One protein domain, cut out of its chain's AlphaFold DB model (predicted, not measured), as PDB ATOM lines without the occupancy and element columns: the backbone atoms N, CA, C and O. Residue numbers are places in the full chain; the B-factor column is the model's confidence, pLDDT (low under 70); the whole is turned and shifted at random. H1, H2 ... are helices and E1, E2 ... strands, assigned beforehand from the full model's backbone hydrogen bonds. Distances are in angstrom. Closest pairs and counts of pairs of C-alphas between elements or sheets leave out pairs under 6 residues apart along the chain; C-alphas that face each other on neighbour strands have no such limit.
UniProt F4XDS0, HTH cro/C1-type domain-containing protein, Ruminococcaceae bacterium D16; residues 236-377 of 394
ATOM      1  N   SER A 236      -5.419  38.340  17.537       44.25
ATOM      2  CA  SER A 236      -5.503  39.241  18.686       44.25
ATOM      3  C   SER A 236      -6.923  39.177  19.249       44.25
ATOM      4  O   SER A 236      -7.872  39.564  18.554       44.25
ATOM      5  N   LEU A 237      -7.085  38.718  20.494       46.03
ATOM      6  CA  LEU A 237      -8.328  38.936  21.233       46.03
ATOM      7  C   LEU A 237      -8.461  40.436  21.501       46.03
ATOM      8  O   LEU A 237      -7.647  41.024  22.206       46.03
ATOM      9  N   SER A 238      -9.489  41.058  20.930       54.12
ATOM     10  CA  SER A 238      -9.849  42.442  21.249       54.12
ATOM     11  C   SER A 238     -11.239  42.484  21.872       54.12
ATOM     12  O   SER A 238     -12.127  41.721  21.481       54.12
ATOM     13  N   ARG A 239     -11.431  43.373  22.855       54.22
ATOM     14  CA  ARG A 239     -12.729  43.583  23.507       54.22
ATOM     15  C   ARG A 239     -13.687  44.210  22.492       54.22
ATOM     16  O   ARG A 239     -13.437  45.306  21.994       54.22
ATOM     17  N   ALA A 240     -14.757  43.501  22.143       60.81
ATOM     18  CA  ALA A 240     -15.764  44.002  21.213       60.81
ATOM     19  C   ALA A 240     -16.715  44.984  21.917       60.81
ATOM     20  O   ALA A 240     -17.101  44.758  23.063       60.81
ATOM     21  N   SER A 241     -17.172  46.035  21.226       58.00
ATOM     22  CA  SER A 241     -18.260  46.886  21.725       58.00
ATOM     23  C   SER A 241     -19.550  46.059  21.839       58.00
ATOM     24  O   SER A 241     -20.086  45.577  20.823       58.00
ATOM     25  N   PHE A 242     -20.028  45.868  23.069       67.31
ATOM     26  CA  PHE A 242     -21.232  45.101  23.384       67.31
ATOM     27  C   PHE A 242     -22.475  45.800  22.825       67.31
ATOM     28  O   PHE A 242     -22.666  46.996  23.018       67.31
ATOM     29  N   HIS A 243     -23.310  45.054  22.104       71.50
ATOM     30  CA  HIS A 243     -24.598  45.530  21.605       71.50
ATOM     31  C   HIS A 243     -25.654  44.501  21.995       71.50
ATOM     32  O   HIS A 243     -25.505  43.334  21.637       71.50
ATOM     33  N   TRP A 244     -26.746  44.924  22.635       72.69
ATOM     34  CA  TRP A 244     -27.819  44.037  23.115       72.69
ATOM     35  C   TRP A 244     -28.375  43.089  22.047       72.69
ATOM     36  O   TRP A 244     -28.655  41.926  22.310       72.69
ATOM     37  N   THR A 245     -28.423  43.540  20.796       73.69
ATOM     38  CA  THR A 245     -28.850  42.709  19.659       73.69
ATOM     39  C   THR A 245     -27.986  41.468  19.390       73.69
ATOM     40  O   THR A 245     -28.460  40.537  18.751       73.69
ATOM     41  N   LYS A 246     -26.731  41.436  19.859       77.50
ATOM     42  CA  LYS A 246     -25.829  40.276  19.742       77.50
ATOM     43  C   LYS A 246     -26.145  39.183  20.765       77.50
ATOM     44  O   LYS A 246     -25.838  38.024  20.510       77.50
ATOM     45  N   ALA A 247     -26.758  39.568  21.884       81.75
ATOM     46  CA  ALA A 247     -27.108  38.693  22.995       81.75
ATOM     47  C   ALA A 247     -28.508  38.069  22.854       81.75
ATOM     48  O   ALA A 247     -28.880  37.236  23.666       81.75
ATOM     49  N   ILE A 248     -29.278  38.420  21.817       84.94
ATOM     50  CA  ILE A 248     -30.620  37.856  21.580       84.94
ATOM     51  C   ILE A 248     -30.615  36.310  21.513       84.94
ATOM     52  O   ILE A 248     -31.504  35.709  22.115       84.94
ATOM     53  N   PRO A 249     -29.623  35.635  20.895       87.31
ATOM     54  CA  PRO A 249     -29.554  34.168  20.896       87.31
ATOM     55  C   PRO A 249     -29.370  33.515  22.262       87.31
ATOM     56  O   PRO A 249     -29.660  32.337  22.393       87.31
ATOM     57  N   VAL A 250     -28.984  34.265  23.299       87.62
ATOM     58  CA  VAL A 250     -28.942  33.762  24.683       87.62
ATOM     59  C   VAL A 250     -30.334  33.343  25.165       87.62
ATOM     60  O   VAL A 250     -30.462  32.474  26.019       87.62
ATOM     61  N   LEU A 251     -31.395  33.928  24.604       87.25
ATOM     62  CA  LEU A 251     -32.765  33.591  24.977       87.25
ATOM     63  C   LEU A 251     -33.183  32.199  24.485       87.25
ATOM     64  O   LEU A 251     -34.050  31.591  25.104       87.25
ATOM     65  N   ALA A 252     -32.571  31.675  23.418       87.56
ATOM     66  CA  ALA A 252     -32.936  30.378  22.851       87.56
ATOM     67  C   ALA A 252     -32.800  29.213  23.856       87.56
ATOM     68  O   ALA A 252     -33.825  28.591  24.154       87.56
ATOM     69  N   PRO A 253     -31.628  28.964  24.475       87.81
ATOM     70  CA  PRO A 253     -31.474  27.895  25.464       87.81
ATOM     71  C   PRO A 253     -32.374  28.084  26.694       87.81
ATOM     72  O   PRO A 253     -32.885  27.104  27.229       87.81
ATOM     73  N   LEU A 254     -32.638  29.325  27.126       90.00
ATOM     74  CA  LEU A 254     -33.502  29.604  28.283       90.00
ATOM     75  C   LEU A 254     -34.975  29.294  28.008       90.00
ATOM     76  O   LEU A 254     -35.646  28.683  28.838       90.00
ATOM     77  N   VAL A 255     -35.487  29.697  26.843       90.50
ATOM     78  CA  VAL A 255     -36.883  29.435  26.466       90.50
ATOM     79  C   VAL A 255     -37.091  27.944  26.192       90.50
ATOM     80  O   VAL A 255     -38.102  27.379  26.607       90.50
ATOM     81  N   LEU A 256     -36.118  27.280  25.564       89.50
ATOM     82  CA  LEU A 256     -36.169  25.838  25.307       89.50
ATOM     83  C   LEU A 256     -36.034  25.004  26.584       89.50
ATOM     84  O   LEU A 256     -36.699  23.980  26.707       89.50
ATOM     85  N   MET A 257     -35.239  25.452  27.556       90.81
ATOM     86  CA  MET A 257     -35.247  24.893  28.909       90.81
ATOM     87  C   MET A 257     -36.623  25.082  29.562       90.81
ATOM     88  O   MET A 257     -37.189  24.129  30.095       90.81
ATOM     89  N   GLY A 258     -37.193  26.287  29.468       88.19
ATOM     90  CA  GLY A 258     -38.517  26.606  30.003       88.19
ATOM     91  C   GLY A 258     -39.622  25.695  29.462       88.19
ATOM     92  O   GLY A 258     -40.464  25.247  30.237       88.19
ATOM     93  N   TYR A 259     -39.573  25.348  28.170       89.88
ATOM     94  CA  TYR A 259     -40.480  24.372  27.558       89.88
ATOM     95  C   TYR A 259     -40.474  23.027  28.299       89.88
ATOM     96  O   TYR A 259     -41.536  22.494  28.613       89.88
ATOM     97  N   TRP A 260     -39.297  22.496  28.638       87.12
ATOM     98  CA  TRP A 260     -39.184  21.219  29.349       87.12
ATOM     99  C   TRP A 260     -39.572  21.316  30.830       87.12
ATOM    100  O   TRP A 260     -40.093  20.350  31.388       87.12
ATOM    101  N   CYS A 261     -39.389  22.480  31.460       87.19
ATOM    102  CA  CYS A 261     -39.840  22.723  32.833       87.19
ATOM    103  C   CYS A 261     -41.373  22.774  32.967       87.19
ATOM    104  O   CYS A 261     -41.890  22.518  34.054       87.19
ATOM    105  N   LEU A 262     -42.124  23.055  31.890       86.38
ATOM    106  CA  LEU A 262     -43.596  23.044  31.927       86.38
ATOM    107  C   LEU A 262     -44.152  21.680  32.356       86.38
ATOM    108  O   LEU A 262     -45.143  21.632  33.078       86.38
ATOM    109  N   PHE A 263     -43.475  20.589  31.988       85.38
ATOM    110  CA  PHE A 263     -43.871  19.211  32.298       85.38
ATOM    111  C   PHE A 263     -43.624  18.793  33.760       85.38
ATOM    112  O   PHE A 263     -43.782  17.620  34.110       85.38
ATOM    113  N   TRP A 264     -43.233  19.727  34.635       83.25
ATOM    114  CA  TRP A 264     -43.355  19.552  36.085       83.25
ATOM    115  C   TRP A 264     -44.770  19.801  36.602       83.25
ATOM    116  O   TRP A 264     -45.096  19.332  37.691       83.25
ATOM    117  N   ARG A 265     -45.593  20.537  35.849       83.50
ATOM    118  CA  ARG A 265     -47.002  20.735  36.180       83.50
ATOM    119  C   ARG A 265     -47.780  19.485  35.812       83.50
ATOM    120  O   ARG A 265     -47.519  18.908  34.763       83.50
ATOM    121  N   ASP A 266     -48.754  19.133  36.641       78.81
ATOM    122  CA  ASP A 266     -49.602  17.965  36.406       78.81
ATOM    123  C   ASP A 266     -50.885  18.323  35.611       78.81
ATOM    124  O   ASP A 266     -51.482  17.449  34.988       78.81
ATOM    125  N   ASP A 267     -51.237  19.613  35.509       80.12
ATOM    126  CA  ASP A 267     -52.499  20.115  34.918       80.12
ATOM    127  C   ASP A 267     -52.472  20.345  33.390       80.12
ATOM    128  O   ASP A 267     -53.304  21.076  32.846       80.12
ATOM    129  N   LEU A 268     -51.478  19.815  32.672       82.69
ATOM    130  CA  LEU A 268     -51.376  20.034  31.225       82.69
ATOM    131  C   LEU A 268     -52.344  19.130  30.433       82.69
ATOM    132  O   LEU A 268     -52.643  18.013  30.854       82.69
ATOM    133  N   PRO A 269     -52.797  19.567  29.245       84.50
ATOM    134  CA  PRO A 269     -53.583  18.728  28.344       84.50
ATOM    135  C   PRO A 269     -52.870  17.414  27.991       84.50
ATOM    136  O   PRO A 269     -51.686  17.417  27.656       84.50
ATOM    137  N   GLY A 270     -53.604  16.298  27.956       77.62
ATOM    138  CA  GLY A 270     -53.045  14.964  27.691       77.62
ATOM    139  C   GLY A 270     -52.196  14.848  26.416       77.62
ATOM    140  O   GLY A 270     -51.167  14.174  26.406       77.62
ATOM    141  N   TRP A 271     -52.577  15.558  25.352       82.38
ATOM    142  CA  TRP A 271     -51.856  15.551  24.074       82.38
ATOM    143  C   TRP A 271     -50.443  16.156  24.164       82.38
ATOM    144  O   TRP A 271     -49.550  15.719  23.439       82.38
ATOM    145  N   LEU A 272     -50.205  17.104  25.082       82.81
ATOM    146  CA  LEU A 272     -48.877  17.694  25.303       82.81
ATOM    147  C   LEU A 272     -47.893  16.664  25.863       82.81
ATOM    148  O   LEU A 272     -46.735  16.643  25.446       82.81
ATOM    149  N   TYR A 273     -48.347  15.787  26.762       81.50
ATOM    150  CA  TYR A 273     -47.508  14.723  27.321       81.50
ATOM    151  C   TYR A 273     -47.155  13.655  26.283       81.50
ATOM    152  O   TYR A 273     -46.037  13.139  26.287       81.50
ATOM    153  N   VAL A 274     -48.090  13.331  25.384       82.19
ATOM    154  CA  VAL A 274     -47.898  12.299  24.352       82.19
ATOM    155  C   VAL A 274     -46.958  12.789  23.243       82.19
ATOM    156  O   VAL A 274     -46.031  12.073  22.869       82.19
ATOM    157  N   SER A 275     -47.129  14.027  22.771       83.38
ATOM    158  CA  SER A 275     -46.396  14.566  21.613       83.38
ATOM    159  C   SER A 275     -45.232  15.502  21.973       83.38
ATOM    160  O   SER A 275     -44.774  16.269  21.128       83.38
ATOM    161  N   GLN A 276     -44.690  15.439  23.196       83.75
ATOM    162  CA  GLN A 276     -43.639  16.359  23.679       83.75
ATOM    163  C   GLN A 276     -42.434  16.510  22.716       83.75
ATOM    164  O   GLN A 276     -41.912  17.600  22.514       83.75
ATOM    165  N   LYS A 277     -41.970  15.415  22.091       81.12
ATOM    166  CA  LYS A 277     -40.771  15.434  21.228       81.12
ATOM    167  C   LYS A 277     -41.083  16.010  19.850       81.12
ATOM    168  O   LYS A 277     -40.264  16.732  19.289       81.12
ATOM    169  N   GLU A 278     -42.267  15.701  19.333       84.44
ATOM    170  CA  GLU A 278     -42.754  16.187  18.042       84.44
ATOM    171  C   GLU A 278     -43.060  17.683  18.094       84.44
ATOM    172  O   GLU A 278     -42.794  18.393  17.133       84.44
ATOM    173  N   LEU A 279     -43.546  18.174  19.240       86.12
ATOM    174  CA  LEU A 279     -43.809  19.593  19.488       86.12
ATOM    175  C   LEU A 279     -42.531  20.393  19.768       86.12
ATOM    176  O   LEU A 279     -42.464  21.576  19.439       86.12
ATOM    177  N   TYR A 280     -41.498  19.767  20.335       87.88
ATOM    178  CA  TYR A 280     -40.233  20.444  20.617       87.88
ATOM    179  C   TYR A 280     -39.503  20.900  19.347       87.88
ATOM    180  O   TYR A 280     -38.968  22.004  19.306       87.88
ATOM    181  N   LEU A 281     -39.497  20.082  18.291       87.38
ATOM    182  CA  LEU A 281     -38.772  20.369  17.050       87.38
ATOM    183  C   LEU A 281     -39.236  21.659  16.331       87.38
ATOM    184  O   LEU A 281     -38.378  22.483  16.001       87.38
ATOM    185  N   PRO A 282     -40.546  21.915  16.122       89.81
ATOM    186  CA  PRO A 282     -41.013  23.183  15.562       89.81
ATOM    187  C   PRO A 282     -40.806  24.365  16.521       89.81
ATOM    188  O   PRO A 282     -40.488  25.461  16.059       89.81
ATOM    189  N   VAL A 283     -40.917  24.162  17.840       89.31
ATOM    190  CA  VAL A 283     -40.636  25.201  18.852       89.31
ATOM    191  C   VAL A 283     -39.161  25.616  18.810       89.31
ATOM    192  O   VAL A 283     -38.851  26.807  18.746       89.31
ATOM    193  N   TRP A 284     -38.249  24.645  18.750       92.88
ATOM    194  CA  TRP A 284     -36.815  24.855  18.558       92.88
ATOM    195  C   TRP A 284     -36.511  25.595  17.256       92.88
ATOM    196  O   TRP A 284     -35.780  26.589  17.281       92.88
ATOM    197  N   ALA A 285     -37.090  25.158  16.135       88.81
ATOM    198  CA  ALA A 285     -36.863  25.782  14.836       88.81
ATOM    199  C   ALA A 285     -37.348  27.240  14.824       88.81
ATOM    200  O   ALA A 285     -36.629  28.129  14.364       88.81
ATOM    201  N   GLY A 286     -38.531  27.503  15.388       89.62
ATOM    202  CA  GLY A 286     -39.098  28.845  15.499       89.62
ATOM    203  C   GLY A 286     -38.246  29.777  16.359       89.62
ATOM    204  O   GLY A 286     -37.896  30.872  15.922       89.62
ATOM    205  N   ILE A 287     -37.850  29.338  17.557       90.00
ATOM    206  CA  ILE A 287     -37.038  30.146  18.482       90.00
ATOM    207  C   ILE A 287     -35.628  30.383  17.923       90.00
ATOM    208  O   ILE A 287     -35.124  31.509  17.969       90.00
ATOM    209  N   SER A 288     -35.003  29.360  17.340       87.38
ATOM    210  CA  SER A 288     -33.681  29.483  16.714       87.38
ATOM    211  C   SER A 288     -33.720  30.453  15.532       87.38
ATOM    212  O   SER A 288     -32.864  31.325  15.416       87.38
ATOM    213  N   LEU A 289     -34.751  30.385  14.684       88.06
ATOM    214  CA  LEU A 289     -34.919  31.316  13.570       88.06
ATOM    215  C   LEU A 289     -35.147  32.755  14.059       88.06
ATOM    216  O   LEU A 289     -34.474  33.679  13.598       88.06
ATOM    217  N   LEU A 290     -36.051  32.951  15.024       87.31
ATOM    218  CA  LEU A 290     -36.378  34.270  15.575       87.31
ATOM    219  C   LEU A 290     -35.172  34.945  16.230       87.31
ATOM    220  O   LEU A 290     -34.958  36.144  16.049       87.31
ATOM    221  N   THR A 291     -34.356  34.181  16.951       85.88
ATOM    222  CA  THR A 291     -33.153  34.710  17.602       85.88
ATOM    223  C   THR A 291     -32.004  34.984  16.624       85.88
ATOM    224  O   THR A 291     -31.156  35.836  16.897       85.88
ATOM    225  N   MET A 292     -32.012  34.346  15.448       84.19
ATOM    226  CA  MET A 292     -31.026  34.525  14.374       84.19
ATOM    227  C   MET A 292     -31.318  35.690  13.427       84.19
ATOM    228  O   MET A 292     -30.383  36.312  12.913       84.19
ATOM    229  N   LEU A 293     -32.591  36.022  13.194       84.81
ATOM    230  CA  LEU A 293     -33.002  37.111  12.296       84.81
ATOM    231  C   LEU A 293     -32.274  38.451  12.562       84.81
ATOM    232  O   LEU A 293     -31.810  39.082  11.604       84.81
ATOM    233  N   PRO A 294     -32.077  38.896  13.822       80.31
ATOM    234  CA  PRO A 294     -31.353  40.134  14.121       80.31
ATOM    235  C   PRO A 294     -29.867  40.110  13.724       80.31
ATOM    236  O   PRO A 294     -29.283  41.175  13.483       80.31
ATOM    237  N   LEU A 295     -29.249  38.924  13.633       78.25
ATOM    238  CA  LEU A 295     -27.831  38.742  13.304       78.25
ATOM    239  C   LEU A 295     -27.536  38.818  11.798       78.25
ATOM    240  O   LEU A 295     -26.392  39.063  11.408       78.25
ATOM    241  N   LEU A 296     -28.554  38.675  10.941       78.25
ATOM    242  CA  LEU A 296     -28.405  38.736   9.480       78.25
ATOM    243  C   LEU A 296     -28.128  40.157   8.949       78.25
ATOM    244  O   LEU A 296     -27.644  40.318   7.819       78.25
ATOM    245  N   LYS A 297     -28.371  41.197   9.765       76.75
ATOM    246  CA  LYS A 297     -28.097  42.602   9.417       76.75
ATOM    247  C   LYS A 297     -26.591  42.866   9.221       76.75
ATOM    248  O   LYS A 297     -25.733  42.325   9.925       76.75
ATOM    249  N   LYS A 298     -26.266  43.747   8.263       55.25
ATOM    250  CA  LYS A 298     -24.892  44.124   7.865       55.25
ATOM    251  C   LYS A 298     -24.068  44.545   9.101       55.25
ATOM    252  O   LYS A 298     -24.555  45.306   9.932       55.25
ATOM    253  N   GLY A 299     -22.857  43.997   9.253       63.50
ATOM    254  CA  GLY A 299     -21.951  44.264  10.387       63.50
ATOM    255  C   GLY A 299     -21.995  43.269  11.563       63.50
ATOM    256  O   GLY A 299     -21.150  43.359  12.448       63.50
ATOM    257  N   ARG A 300     -22.927  42.298  11.584       68.50
ATOM    258  CA  ARG A 300     -23.069  41.302  12.680       68.50
ATOM    259  C   ARG A 300     -22.964  39.832  12.252       68.50
ATOM    260  O   ARG A 300     -22.982  38.947  13.101       68.50
ATOM    261  N   ARG A 301     -22.740  39.572  10.958       65.88
ATOM    262  CA  ARG A 301     -22.652  38.216  10.378       65.88
ATOM    263  C   ARG A 301     -21.546  37.338  10.973       65.88
ATOM    264  O   ARG A 301     -21.665  36.122  10.936       65.88
ATOM    265  N   GLY A 302     -20.510  37.934  11.568       71.00
ATOM    266  CA  GLY A 302     -19.457  37.191  12.271       71.00
ATOM    267  C   GLY A 302     -19.945  36.418  13.503       71.00
ATOM    268  O   GLY A 302     -19.243  35.527  13.961       71.00
ATOM    269  N   MET A 303     -21.142  36.721  14.021       73.75
ATOM    270  CA  MET A 303     -21.752  36.012  15.153       73.75
ATOM    271  C   MET A 303     -22.768  34.938  14.747       73.75
ATOM    272  O   MET A 303     -23.293  34.247  15.615       73.75
ATOM    273  N   LEU A 304     -23.009  34.747  13.445       78.50
ATOM    274  CA  LEU A 304     -23.841  33.644  12.958       78.50
ATOM    275  C   LEU A 304     -23.241  32.264  13.283       78.50
ATOM    276  O   LEU A 304     -23.999  31.415  13.738       78.50
ATOM    277  N   PRO A 305     -21.922  32.008  13.128       80.50
ATOM    278  CA  PRO A 305     -21.372  30.685  13.430       80.50
ATOM    279  C   PRO A 305     -21.505  30.281  14.913       80.50
ATOM    280  O   PRO A 305     -21.986  29.179  15.164       80.50
ATOM    281  N   PRO A 306     -21.181  31.143  15.904       82.88
ATOM    282  CA  PRO A 306     -21.433  30.838  17.316       82.88
ATOM    283  C   PRO A 306     -22.913  30.632  17.643       82.88
ATOM    284  O   PRO A 306     -23.247  29.762  18.441       82.88
ATOM    285  N   ALA A 307     -23.808  31.407  17.024       83.19
ATOM    286  CA  ALA A 307     -25.243  31.252  17.240       83.19
ATOM    287  C   ALA A 307     -25.760  29.937  16.635       83.19
ATOM    288  O   ALA A 307     -26.628  29.291  17.216       83.19
ATOM    289  N   LEU A 308     -25.211  29.508  15.491       85.38
ATOM    290  CA  LEU A 308     -25.604  28.249  14.851       85.38
ATOM    291  C   LEU A 308     -25.131  27.074  15.699       85.38
ATOM    292  O   LEU A 308     -25.907  26.160  15.959       85.38
ATOM    293  N   ALA A 309     -23.897  27.145  16.202       83.38
ATOM    294  CA  ALA A 309     -23.376  26.174  17.152       83.38
ATOM    295  C   ALA A 309     -24.260  26.073  18.405       83.38
ATOM    296  O   ALA A 309     -24.604  24.963  18.799       83.38
ATOM    297  N   LEU A 310     -24.697  27.205  18.973       86.62
ATOM    298  CA  LEU A 310     -25.634  27.226  20.100       86.62
ATOM    299  C   LEU A 310     -26.941  26.488  19.760       86.62
ATOM    300  O   LEU A 310     -27.301  25.542  20.451       86.62
ATOM    301  N   SER A 311     -27.584  26.833  18.638       85.19
ATOM    302  CA  SER A 311     -28.843  26.194  18.220       85.19
ATOM    303  C   SER A 311     -28.715  24.685  17.973       85.19
ATOM    304  O   SER A 311     -29.644  23.928  18.248       85.19
ATOM    305  N   LEU A 312     -27.559  24.222  17.483       86.44
ATOM    306  CA  LEU A 312     -27.290  22.798  17.270       86.44
ATOM    307  C   LEU A 312     -27.117  22.041  18.589       86.44
ATOM    308  O   LEU A 312     -27.534  20.889  18.687       86.44
ATOM    309  N   VAL A 313     -26.520  22.677  19.601       84.56
ATOM    310  CA  VAL A 313     -26.405  22.082  20.935       84.56
ATOM    311  C   VAL A 313     -27.772  22.031  21.617       84.56
ATOM    312  O   VAL A 313     -28.094  21.006  22.214       84.56
ATOM    313  N   ASP A 314     -28.615  23.051  21.454       85.06
ATOM    314  CA  ASP A 314     -29.974  23.056  22.014       85.06
ATOM    315  C   ASP A 314     -30.813  21.864  21.512       85.06
ATOM    316  O   ASP A 314     -31.575  21.269  22.271       85.06
ATOM    317  N   LEU A 315     -30.592  21.409  20.271       85.94
ATOM    318  CA  LEU A 315     -31.247  20.221  19.705       85.94
ATOM    319  C   LEU A 315     -30.978  18.933  20.514       85.94
ATOM    320  O   LEU A 315     -31.717  17.954  20.400       85.94
ATOM    321  N   THR A 316     -29.927  18.913  21.338       82.81
ATOM    322  CA  THR A 316     -29.557  17.756  22.165       82.81
ATOM    323  C   THR A 316     -30.278  17.698  23.513       82.81
ATOM    324  O   THR A 316     -30.242  16.650  24.157       82.81
ATOM    325  N   PHE A 317     -31.011  18.746  23.916       82.88
ATOM    326  CA  PHE A 317     -31.728  18.808  25.201       82.88
ATOM    327  C   PHE A 317     -32.675  17.624  25.466       82.88
ATOM    328  O   PHE A 317     -32.687  17.136  26.597       82.88
ATOM    329  N   PRO A 318     -33.402  17.064  24.473       82.00
ATOM    330  CA  PRO A 318     -34.249  15.892  24.697       82.00
ATOM    331  C   PRO A 318     -33.499  14.642  25.185       82.00
ATOM    332  O   PRO A 318     -34.128  13.717  25.695       82.00
ATOM    333  N   ARG A 319     -32.169  14.582  25.018       81.50
ATOM    334  CA  ARG A 319     -31.330  13.474  25.504       81.50
ATOM    335  C   ARG A 319     -31.002  13.575  26.994       81.50
ATOM    336  O   ARG A 319     -30.619  12.571  27.576       81.50
ATOM    337  N   LEU A 320     -31.165  14.755  27.593       80.62
ATOM    338  CA  LEU A 320     -30.903  15.027  29.014       80.62
ATOM    339  C   LEU A 320     -32.171  14.897  29.880       80.62
ATOM    340  O   LEU A 320     -32.181  15.287  31.048       80.62
ATOM    341  N   LEU A 321     -33.264  14.390  29.301       82.81
ATOM    342  CA  LEU A 321     -34.544  14.233  29.985       82.81
ATOM    343  C   LEU A 321     -34.586  12.955  30.814       82.81
ATOM    344  O   LEU A 321     -34.112  11.898  30.400       82.81
ATOM    345  N   VAL A 322     -35.257  13.046  31.958       81.56
ATOM    346  CA  VAL A 322     -35.488  11.914  32.855       81.56
ATOM    347  C   VAL A 322     -36.946  11.472  32.762       81.56
ATOM    348  O   VAL A 322     -37.865  12.281  32.862       81.56
ATOM    349  N   TYR A 323     -37.162  10.166  32.601       81.44
ATOM    350  CA  TYR A 323     -38.479   9.555  32.394       81.44
ATOM    351  C   TYR A 323     -38.975   8.860  33.669       81.44
ATOM    352  O   TYR A 323     -39.036   7.636  33.745       81.44
ATOM    353  N   LYS A 324     -39.293   9.645  34.706       75.38
ATOM    354  CA  LYS A 324     -39.784   9.135  36.007       75.38
ATOM    355  C   LYS A 324     -41.313   9.083  36.120       75.38
ATOM    356  O   LYS A 324     -41.834   8.438  37.029       75.38
ATOM    357  N   ARG A 325     -42.044   9.769  35.237       78.75
ATOM    358  CA  ARG A 325     -43.511   9.870  35.274       78.75
ATOM    359  C   ARG A 325     -44.132   9.403  33.961       78.75
ATOM    360  O   ARG A 325     -43.501   9.438  32.903       78.75
ATOM    361  N   GLY A 326     -45.368   8.934  34.055       78.81
ATOM    362  CA  GLY A 326     -46.168   8.491  32.925       78.81
ATOM    363  C   GLY A 326     -47.550   9.121  32.952       78.81
ATOM    364  O   GLY A 326     -48.113   9.353  34.019       78.81
ATOM    365  N   TYR A 327     -48.101   9.391  31.778       80.19
ATOM    366  CA  TYR A 327     -49.474   9.843  31.612       80.19
ATOM    367  C   TYR A 327     -50.356   8.662  31.209       80.19
ATOM    368  O   TYR A 327     -50.014   7.912  30.289       80.19
ATOM    369  N   ARG A 328     -51.486   8.479  31.898       78.94
ATOM    370  CA  ARG A 328     -52.454   7.424  31.583       78.94
ATOM    371  C   ARG A 328     -53.577   7.985  30.716       78.94
ATOM    372  O   ARG A 328     -54.407   8.738  31.210       78.94
ATOM    373  N   THR A 329     -53.670   7.525  29.470       73.88
ATOM    374  CA  THR A 329     -54.606   8.068  28.468       73.88
ATOM    375  C   THR A 329     -56.080   7.876  28.840       73.88
ATOM    376  O   THR A 329     -56.901   8.724  28.533       73.88
ATOM    377  N   ILE A 330     -56.425   6.787  29.539       73.00
ATOM    378  CA  ILE A 330     -57.828   6.443  29.854       73.00
ATOM    379  C   ILE A 330     -58.357   7.165  31.100       73.00
ATOM    380  O   ILE A 330     -59.540   7.466  31.184       73.00
ATOM    381  N   LYS A 331     -57.500   7.389  32.104       74.00
ATOM    382  CA  LYS A 331     -57.899   8.015  33.379       74.00
ATOM    383  C   LYS A 331     -57.427   9.462  33.498       74.00
ATOM    384  O   LYS A 331     -57.513  10.003  34.590       74.00
ATOM    385  N   GLU A 332     -56.834  10.005  32.435       77.88
ATOM    386  CA  GLU A 332     -56.303  11.371  32.344       77.88
ATOM    387  C   GLU A 332     -55.511  11.819  33.581       77.88
ATOM    388  O   GLU A 332     -55.667  12.917  34.101       77.88
ATOM    389  N   THR A 333     -54.670  10.925  34.100       76.25
ATOM    390  CA  THR A 333     -53.936  11.140  35.352       76.25
ATOM    391  C   THR A 333     -52.447  10.923  35.148       76.25
ATOM    392  O   THR A 333     -52.020   9.977  34.475       76.25
ATOM    393  N   VAL A 334     -51.652  11.805  35.757       78.31
ATOM    394  CA  VAL A 334     -50.197  11.672  35.847       78.31
ATOM    395  C   VAL A 334     -49.871  10.710  36.983       78.31
ATOM    396  O   VAL A 334     -50.346  10.862  38.107       78.31
ATOM    397  N   ILE A 335     -49.062   9.697  36.688       77.56
ATOM    398  CA  ILE A 335     -48.602   8.706  37.660       77.56
ATOM    399  C   ILE A 335     -47.077   8.700  37.733       77.56
ATOM    400  O   ILE A 335     -46.381   8.926  36.741       77.56
ATOM    401  N   VAL A 336     -46.540   8.408  38.915       76.56
ATOM    402  CA  VAL A 336     -45.115   8.098  39.078       76.56
ATOM    403  C   VAL A 336     -44.888   6.675  38.571       76.56
ATOM    404  O   VAL A 336     -45.619   5.759  38.949       76.56
ATOM    405  N   MET A 337     -43.910   6.487  37.682       61.50
ATOM    406  CA  MET A 337     -43.607   5.167  37.133       61.50
ATOM    407  C   MET A 337     -43.043   4.255  38.233       61.50
ATOM    408  O   MET A 337     -42.012   4.556  38.829       61.50
ATOM    409  N   GLY A 338     -43.723   3.134  38.485       59.91
ATOM    410  CA  GLY A 338     -43.149   1.928  39.102       59.91
ATOM    411  C   GLY A 338     -42.861   0.864  38.031       59.91
ATOM    412  O   GLY A 338     -42.948   1.168  36.845       59.91
ATOM    413  N   ASN A 339     -42.599  -0.392  38.421       52.16
ATOM    414  CA  ASN A 339     -42.359  -1.548  37.522       52.16
ATOM    415  C   ASN A 339     -43.575  -1.966  36.647       52.16
ATOM    416  O   ASN A 339     -43.757  -3.141  36.340       52.16
ATOM    417  N   TRP A 340     -44.447  -1.038  36.255       56.03
ATOM    418  CA  TRP A 340     -45.693  -1.319  35.546       56.03
ATOM    419  C   TRP A 340     -45.585  -0.933  34.069       56.03
ATOM    420  O   TRP A 340     -45.718   0.234  33.708       56.03
ATOM    421  N   THR A 341     -45.419  -1.924  33.196       53.97
ATOM    422  CA  THR A 341     -45.514  -1.771  31.738       53.97
ATOM    423  C   THR A 341     -46.948  -2.051  31.280       53.97
ATOM    424  O   THR A 341     -47.274  -3.154  30.848       53.97
ATOM    425  N   SER A 342     -47.842  -1.069  31.428       63.25
ATOM    426  CA  SER A 342     -49.199  -1.133  30.864       63.25
ATOM    427  C   SER A 342     -49.234  -0.425  29.501       63.25
ATOM    428  O   SER A 342     -48.676   0.665  29.396       63.25
ATOM    429  N   PRO A 343     -49.931  -0.969  28.482       63.47
ATOM    430  CA  PRO A 343     -50.012  -0.371  27.141       63.47
ATOM    431  C   PRO A 343     -50.698   1.007  27.103       63.47
ATOM    432  O   PRO A 343     -50.592   1.714  26.109       63.47
ATOM    433  N   ASN A 344     -51.368   1.411  28.188       70.75
ATOM    434  CA  ASN A 344     -52.133   2.660  28.271       70.75
ATOM    435  C   ASN A 344     -51.391   3.778  29.024       70.75
ATOM    436  O   ASN A 344     -52.016   4.755  29.444       70.75
ATOM    437  N   VAL A 345     -50.089   3.602  29.276       73.81
ATOM    438  CA  VAL A 345     -49.249   4.566  29.992       73.81
ATOM    439  C   VAL A 345     -48.130   5.038  29.071       73.81
ATOM    440  O   VAL A 345     -47.269   4.257  28.676       73.81
ATOM    441  N   HIS A 346     -48.110   6.334  28.775       77.62
ATOM    442  CA  HIS A 346     -47.039   6.965  28.009       77.62
ATOM    443  C   HIS A 346     -46.039   7.619  28.957       77.62
ATOM    444  O   HIS A 346     -46.395   8.514  29.721       77.62
ATOM    445  N   SER A 347     -44.777   7.191  28.916       79.06
ATOM    446  CA  SER A 347     -43.697   7.870  29.636       79.06
ATOM    447  C   SER A 347     -43.385   9.210  28.975       79.06
ATOM    448  O   SER A 347     -43.093   9.249  27.776       79.06
ATOM    449  N   PHE A 348     -43.363  10.285  29.756       81.94
ATOM    450  CA  PHE A 348     -42.929  11.601  29.286       81.94
ATOM    451  C   PHE A 348     -41.657  12.038  30.021       81.94
ATOM    452  O   PHE A 348     -41.304  11.501  31.072       81.94
ATOM    453  N   GLY A 349     -40.905  12.941  29.395       81.00
ATOM    454  CA  GLY A 349     -39.580  13.351  29.837       81.00
ATOM    455  C   GLY A 349     -39.677  14.654  30.612       81.00
ATOM    456  O   GLY A 349     -40.336  15.589  30.171       81.00
ATOM    457  N   GLN A 350     -39.013  14.717  31.759       82.56
ATOM    458  CA  GLN A 350     -38.952  15.921  32.581       82.56
ATOM    459  C   GLN A 350     -37.545  16.510  32.551       82.56
ATOM    460  O   GLN A 350     -36.555  15.777  32.438       82.56
ATOM    461  N   ALA A 351     -37.471  17.837  32.670       84.19
ATOM    462  CA  ALA A 351     -36.206  18.530  32.850       84.19
ATOM    463  C   ALA A 351     -35.508  18.026  34.123       84.19
ATOM    464  O   ALA A 351     -36.112  17.972  35.198       84.19
ATOM    465  N   ASN A 352     -34.240  17.646  33.977       83.81
ATOM    466  CA  ASN A 352     -33.357  17.276  35.077       83.81
ATOM    467  C   ASN A 352     -32.423  18.445  35.430       83.81
ATOM    468  O   ASN A 352     -32.260  19.372  34.634       83.81
ATOM    469  N   GLU A 353     -31.757  18.372  36.584       82.00
ATOM    470  CA  GLU A 353     -30.750  19.354  37.009       82.00
ATOM    471  C   GLU A 353     -29.662  19.556  35.938       82.00
ATOM    472  O   GLU A 353     -29.275  20.686  35.647       82.00
ATOM    473  N   GLU A 354     -29.250  18.487  35.253       81.75
ATOM    474  CA  GLU A 354     -28.275  18.531  34.152       81.75
ATOM    475  C   GLU A 354     -28.744  19.365  32.948       81.75
ATOM    476  O   GLU A 354     -27.951  20.076  32.325       81.75
ATOM    477  N   LEU A 355     -30.040  19.322  32.622       82.94
ATOM    478  CA  LEU A 355     -30.619  20.120  31.537       82.94
ATOM    479  C   LEU A 355     -30.611  21.610  31.907       82.94
ATOM    480  O   LEU A 355     -30.270  22.458  31.087       82.94
ATOM    481  N   ILE A 356     -30.919  21.932  33.163       83.19
ATOM    482  CA  ILE A 356     -30.925  23.315  33.658       83.19
ATOM    483  C   ILE A 356     -29.499  23.876  33.688       83.19
ATOM    484  O   ILE A 356     -29.243  24.971  33.185       83.19
ATOM    485  N   VAL A 357     -28.550  23.105  34.224       86.44
ATOM    486  CA  VAL A 357     -27.138  23.499  34.285       86.44
ATOM    487  C   VAL A 357     -26.561  23.667  32.880       86.44
ATOM    488  O   VAL A 357     -25.899  24.668  32.617       86.44
ATOM    489  N   SER A 358     -26.838  22.745  31.952       83.75
ATOM    490  CA  SER A 358     -26.353  22.859  30.569       83.75
ATOM    491  C   SER A 358     -26.909  24.092  29.852       83.75
ATOM    492  O   SER A 358     -26.133  24.812  29.224       83.75
ATOM    493  N   ALA A 359     -28.197  24.412  30.016       85.19
ATOM    494  CA  ALA A 359     -28.786  25.628  29.462       85.19
ATOM    495  C   ALA A 359     -28.111  26.900  30.011       85.19
ATOM    496  O   ALA A 359     -27.726  27.781  29.240       85.19
ATOM    497  N   ILE A 360     -27.878  26.982  31.327       85.75
ATOM    498  CA  ILE A 360     -27.188  28.122  31.955       85.75
ATOM    499  C   ILE A 360     -25.736  28.225  31.465       85.75
ATOM    500  O   ILE A 360     -25.283  29.302  31.077       85.75
ATOM    501  N   VAL A 361     -24.997  27.119  31.411       86.44
ATOM    502  CA  VAL A 361     -23.608  27.119  30.926       86.44
ATOM    503  C   VAL A 361     -23.533  27.588  29.471       86.44
ATOM    504  O   VAL A 361     -22.689  28.421  29.140       86.44
ATOM    505  N   LEU A 362     -24.445  27.131  28.609       85.81
ATOM    506  CA  LEU A 362     -24.510  27.557  27.208       85.81
ATOM    507  C   LEU A 362     -24.807  29.052  27.066       85.81
ATOM    508  O   LEU A 362     -24.171  29.728  26.253       85.81
ATOM    509  N   THR A 363     -25.702  29.594  27.899       87.12
ATOM    510  CA  THR A 363     -25.981  31.040  27.921       87.12
ATOM    511  C   THR A 363     -24.744  31.856  28.283       87.12
ATOM    512  O   THR A 363     -24.431  32.838  27.606       87.12
ATOM    513  N   LEU A 364     -23.993  31.423  29.300       84.94
ATOM    514  CA  LEU A 364     -22.781  32.098  29.758       84.94
ATOM    515  C   LEU A 364     -21.658  32.010  28.720       84.94
ATOM    516  O   LEU A 364     -21.021  33.019  28.421       84.94
ATOM    517  N   LEU A 365     -21.454  30.839  28.111       83.56
ATOM    518  CA  LEU A 365     -20.468  30.646  27.045       83.56
ATOM    519  C   LEU A 365     -20.767  31.534  25.835       83.56
ATOM    520  O   LEU A 365     -19.867  32.190  25.305       83.56
ATOM    521  N   TYR A 366     -22.030  31.614  25.418       85.31
ATOM    522  CA  TYR A 366     -22.414  32.477  24.310       85.31
ATOM    523  C   TYR A 366     -22.266  33.968  24.663       85.31
ATOM    524  O   TYR A 366     -21.808  34.756  23.831       85.31
ATOM    525  N   LEU A 367     -22.573  34.372  25.902       83.88
ATOM    526  CA  LEU A 367     -22.317  35.735  26.376       83.88
ATOM    527  C   LEU A 367     -20.826  36.080  26.334       83.88
ATOM    528  O   LEU A 367     -20.473  37.152  25.847       83.88
ATOM    529  N   ILE A 368     -19.943  35.170  26.749       81.69
ATOM    530  CA  ILE A 368     -18.487  35.350  26.644       81.69
ATOM    531  C   ILE A 368     -18.078  35.541  25.177       81.69
ATOM    532  O   ILE A 368     -17.347  36.481  24.853       81.69
ATOM    533  N   CYS A 369     -18.627  34.736  24.263       77.31
ATOM    534  CA  CYS A 369     -18.411  34.892  22.823       77.31
ATOM    535  C   CYS A 369     -18.879  36.258  22.287       77.31
ATOM    536  O   CYS A 369     -18.270  36.786  21.357       77.31
ATOM    537  N   CYS A 370     -19.902  36.884  22.879       74.50
ATOM    538  CA  CYS A 370     -20.340  38.233  22.499       74.50
ATOM    539  C   CYS A 370     -19.288  39.321  22.789       74.50
ATOM    540  O   CYS A 370     -19.291  40.360  22.118       74.50
ATOM    541  N   PHE A 371     -18.410  39.104  23.773       71.31
ATOM    542  CA  PHE A 371     -17.373  40.059  24.183       71.31
ATOM    543  C   PHE A 371     -16.048  39.894  23.430       71.31
ATOM    544  O   PHE A 371     -15.219  40.811  23.443       71.31
ATOM    545  N   ILE A 372     -15.857  38.768  22.742       66.75
ATOM    546  CA  ILE A 372     -14.618  38.435  22.039       66.75
ATOM    547  C   ILE A 372     -14.759  38.803  20.557       66.75
ATOM    548  O   ILE A 372     -15.560  38.223  19.828       66.75
ATOM    549  N   ALA A 373     -13.955  39.761  20.080       60.12
ATOM    550  CA  ALA A 373     -13.778  40.004  18.650       60.12
ATOM    551  C   ALA A 373     -12.438  39.437  18.180       60.12
ATOM    552  O   ALA A 373     -11.370  39.895  18.597       60.12
ATOM    553  N   ILE A 374     -12.514  38.485  17.251       55.81
ATOM    554  CA  ILE A 374     -11.361  37.960  16.527       55.81
ATOM    555  C   ILE A 374     -11.040  38.931  15.385       55.81
ATOM    556  O   ILE A 374     -11.744  38.963  14.374       55.81
ATOM    557  N   LYS A 375      -9.988  39.742  15.536       53.31
ATOM    558  CA  LYS A 375      -9.452  40.555  14.434       53.31
ATOM    559  C   LYS A 375      -8.304  39.809  13.756       53.31
ATOM    560  O   LYS A 375      -7.393  39.330  14.425       53.31
ATOM    561  N   ARG A 376      -8.330  39.746  12.420       45.78
ATOM    562  CA  ARG A 376      -7.136  39.426  11.625       45.78
ATOM    563  C   ARG A 376      -6.258  40.669  11.596       45.78
ATOM    564  O   ARG A 376      -6.711  41.707  11.121       45.78
ATOM    565  N   VAL A 377      -5.032  40.567  12.102       43.75
ATOM    566  CA  VAL A 377      -4.023  41.619  11.937       43.75
ATOM    567  C   VAL A 377      -3.629  41.645  10.453       43.75
ATOM    568  O   VAL A 377      -3.152  40.624   9.952       43.75
TER     569      VAL A 377
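AT A GLANCE: This is residues 236 to 377 of the 394 residues of the protein "HTH cro/C1-type domain-containing protein" of Ruminococcaceae bacterium D16 (UniProt F4XDS0). This is a long rod: four helices, H1, H3, H4 and H6, stand side by side in an up-and-down bundle, each running against the one before it. A small sheet of E3, E2 and E4 lies at one end with the short helices H2 and H5 near it, and the strand pair E1 and E5 sticks out at the other. The 142 printed residues hold six named helices and five named strands, in the order E1 H1 H2 H3 H4 H5 E2 E3 E4 H6 E5, with a mixed class and both sheets antiparallel. The whole is loose, with a radius of gyration of the C-alphas of 18.9 A and spans of 65 by 24 by 20 A.

HOW THE PARTS SIT: Start at E1, residues 236 to 239, the antiparallel neighbour of E5, residues 372 to 376; N 373 and O 238 are 3.0 A apart. H1, residues 248 to 264, touches H3, residues 276 to 296, opposite ways at a shallow tilt of 16 degrees; their closest C-alphas, of Pro 249 and Thr 291, are 4.9 A apart. H3 forms a helical hairpin with H4, residues 301 to 314, their closest C-alphas being those of Leu 295 and Arg 301, 6.0 A. H6, residues 353 to 371, touches H1 with H1's residues 250 to 257 alone, closest at the C-alphas of Val 250 and Thr 363, 5.2 A, and is apart from H3. H5, residues 317 to 320, only just touches H6, with 3 pairs of C-alphas within 8 A, closest at Leu 320 and Leu 355, 5.7 A. E2, residues 322 to 328, is the inner strand: in its hairpin with E3, residues 333 to 336, N 326 and O 335 are 2.9 A apart, and beside E4, residues 345 to 350, N 327 and O 346 are 2.8 A apart. H2, residues 270 to 274, is on this sheet at a height of 8.3 A. Every O i to N i+4 pair is within hydrogen-bond range in H2, against 7 of 13 in H1, 12 of 17 in H3, 8 of 10 in H4 and 14 of 15 in H6; H5 is too short for one.

IN THESE COORDINATES: Find C-alpha 236 at (-5.503, 39.241, 18.686), where E1 begins. H1 measures 26.6 A, H3 30.6 A, H4 20.5 A, H6 27.8 A and E2 17.6 A. E5 ends at C-alpha 376, (-7.136, 39.426, 11.625).

THE WHOLE: The C-alphas of Lys 331 and Val 377 are farthest apart, 67.0 A. The printed part has no cut and no long link. Mean pLDDT of the printed part is 78.3; residues 236 to 242, 298 to 301, 337 to 343 and 372 to 377 are under 70.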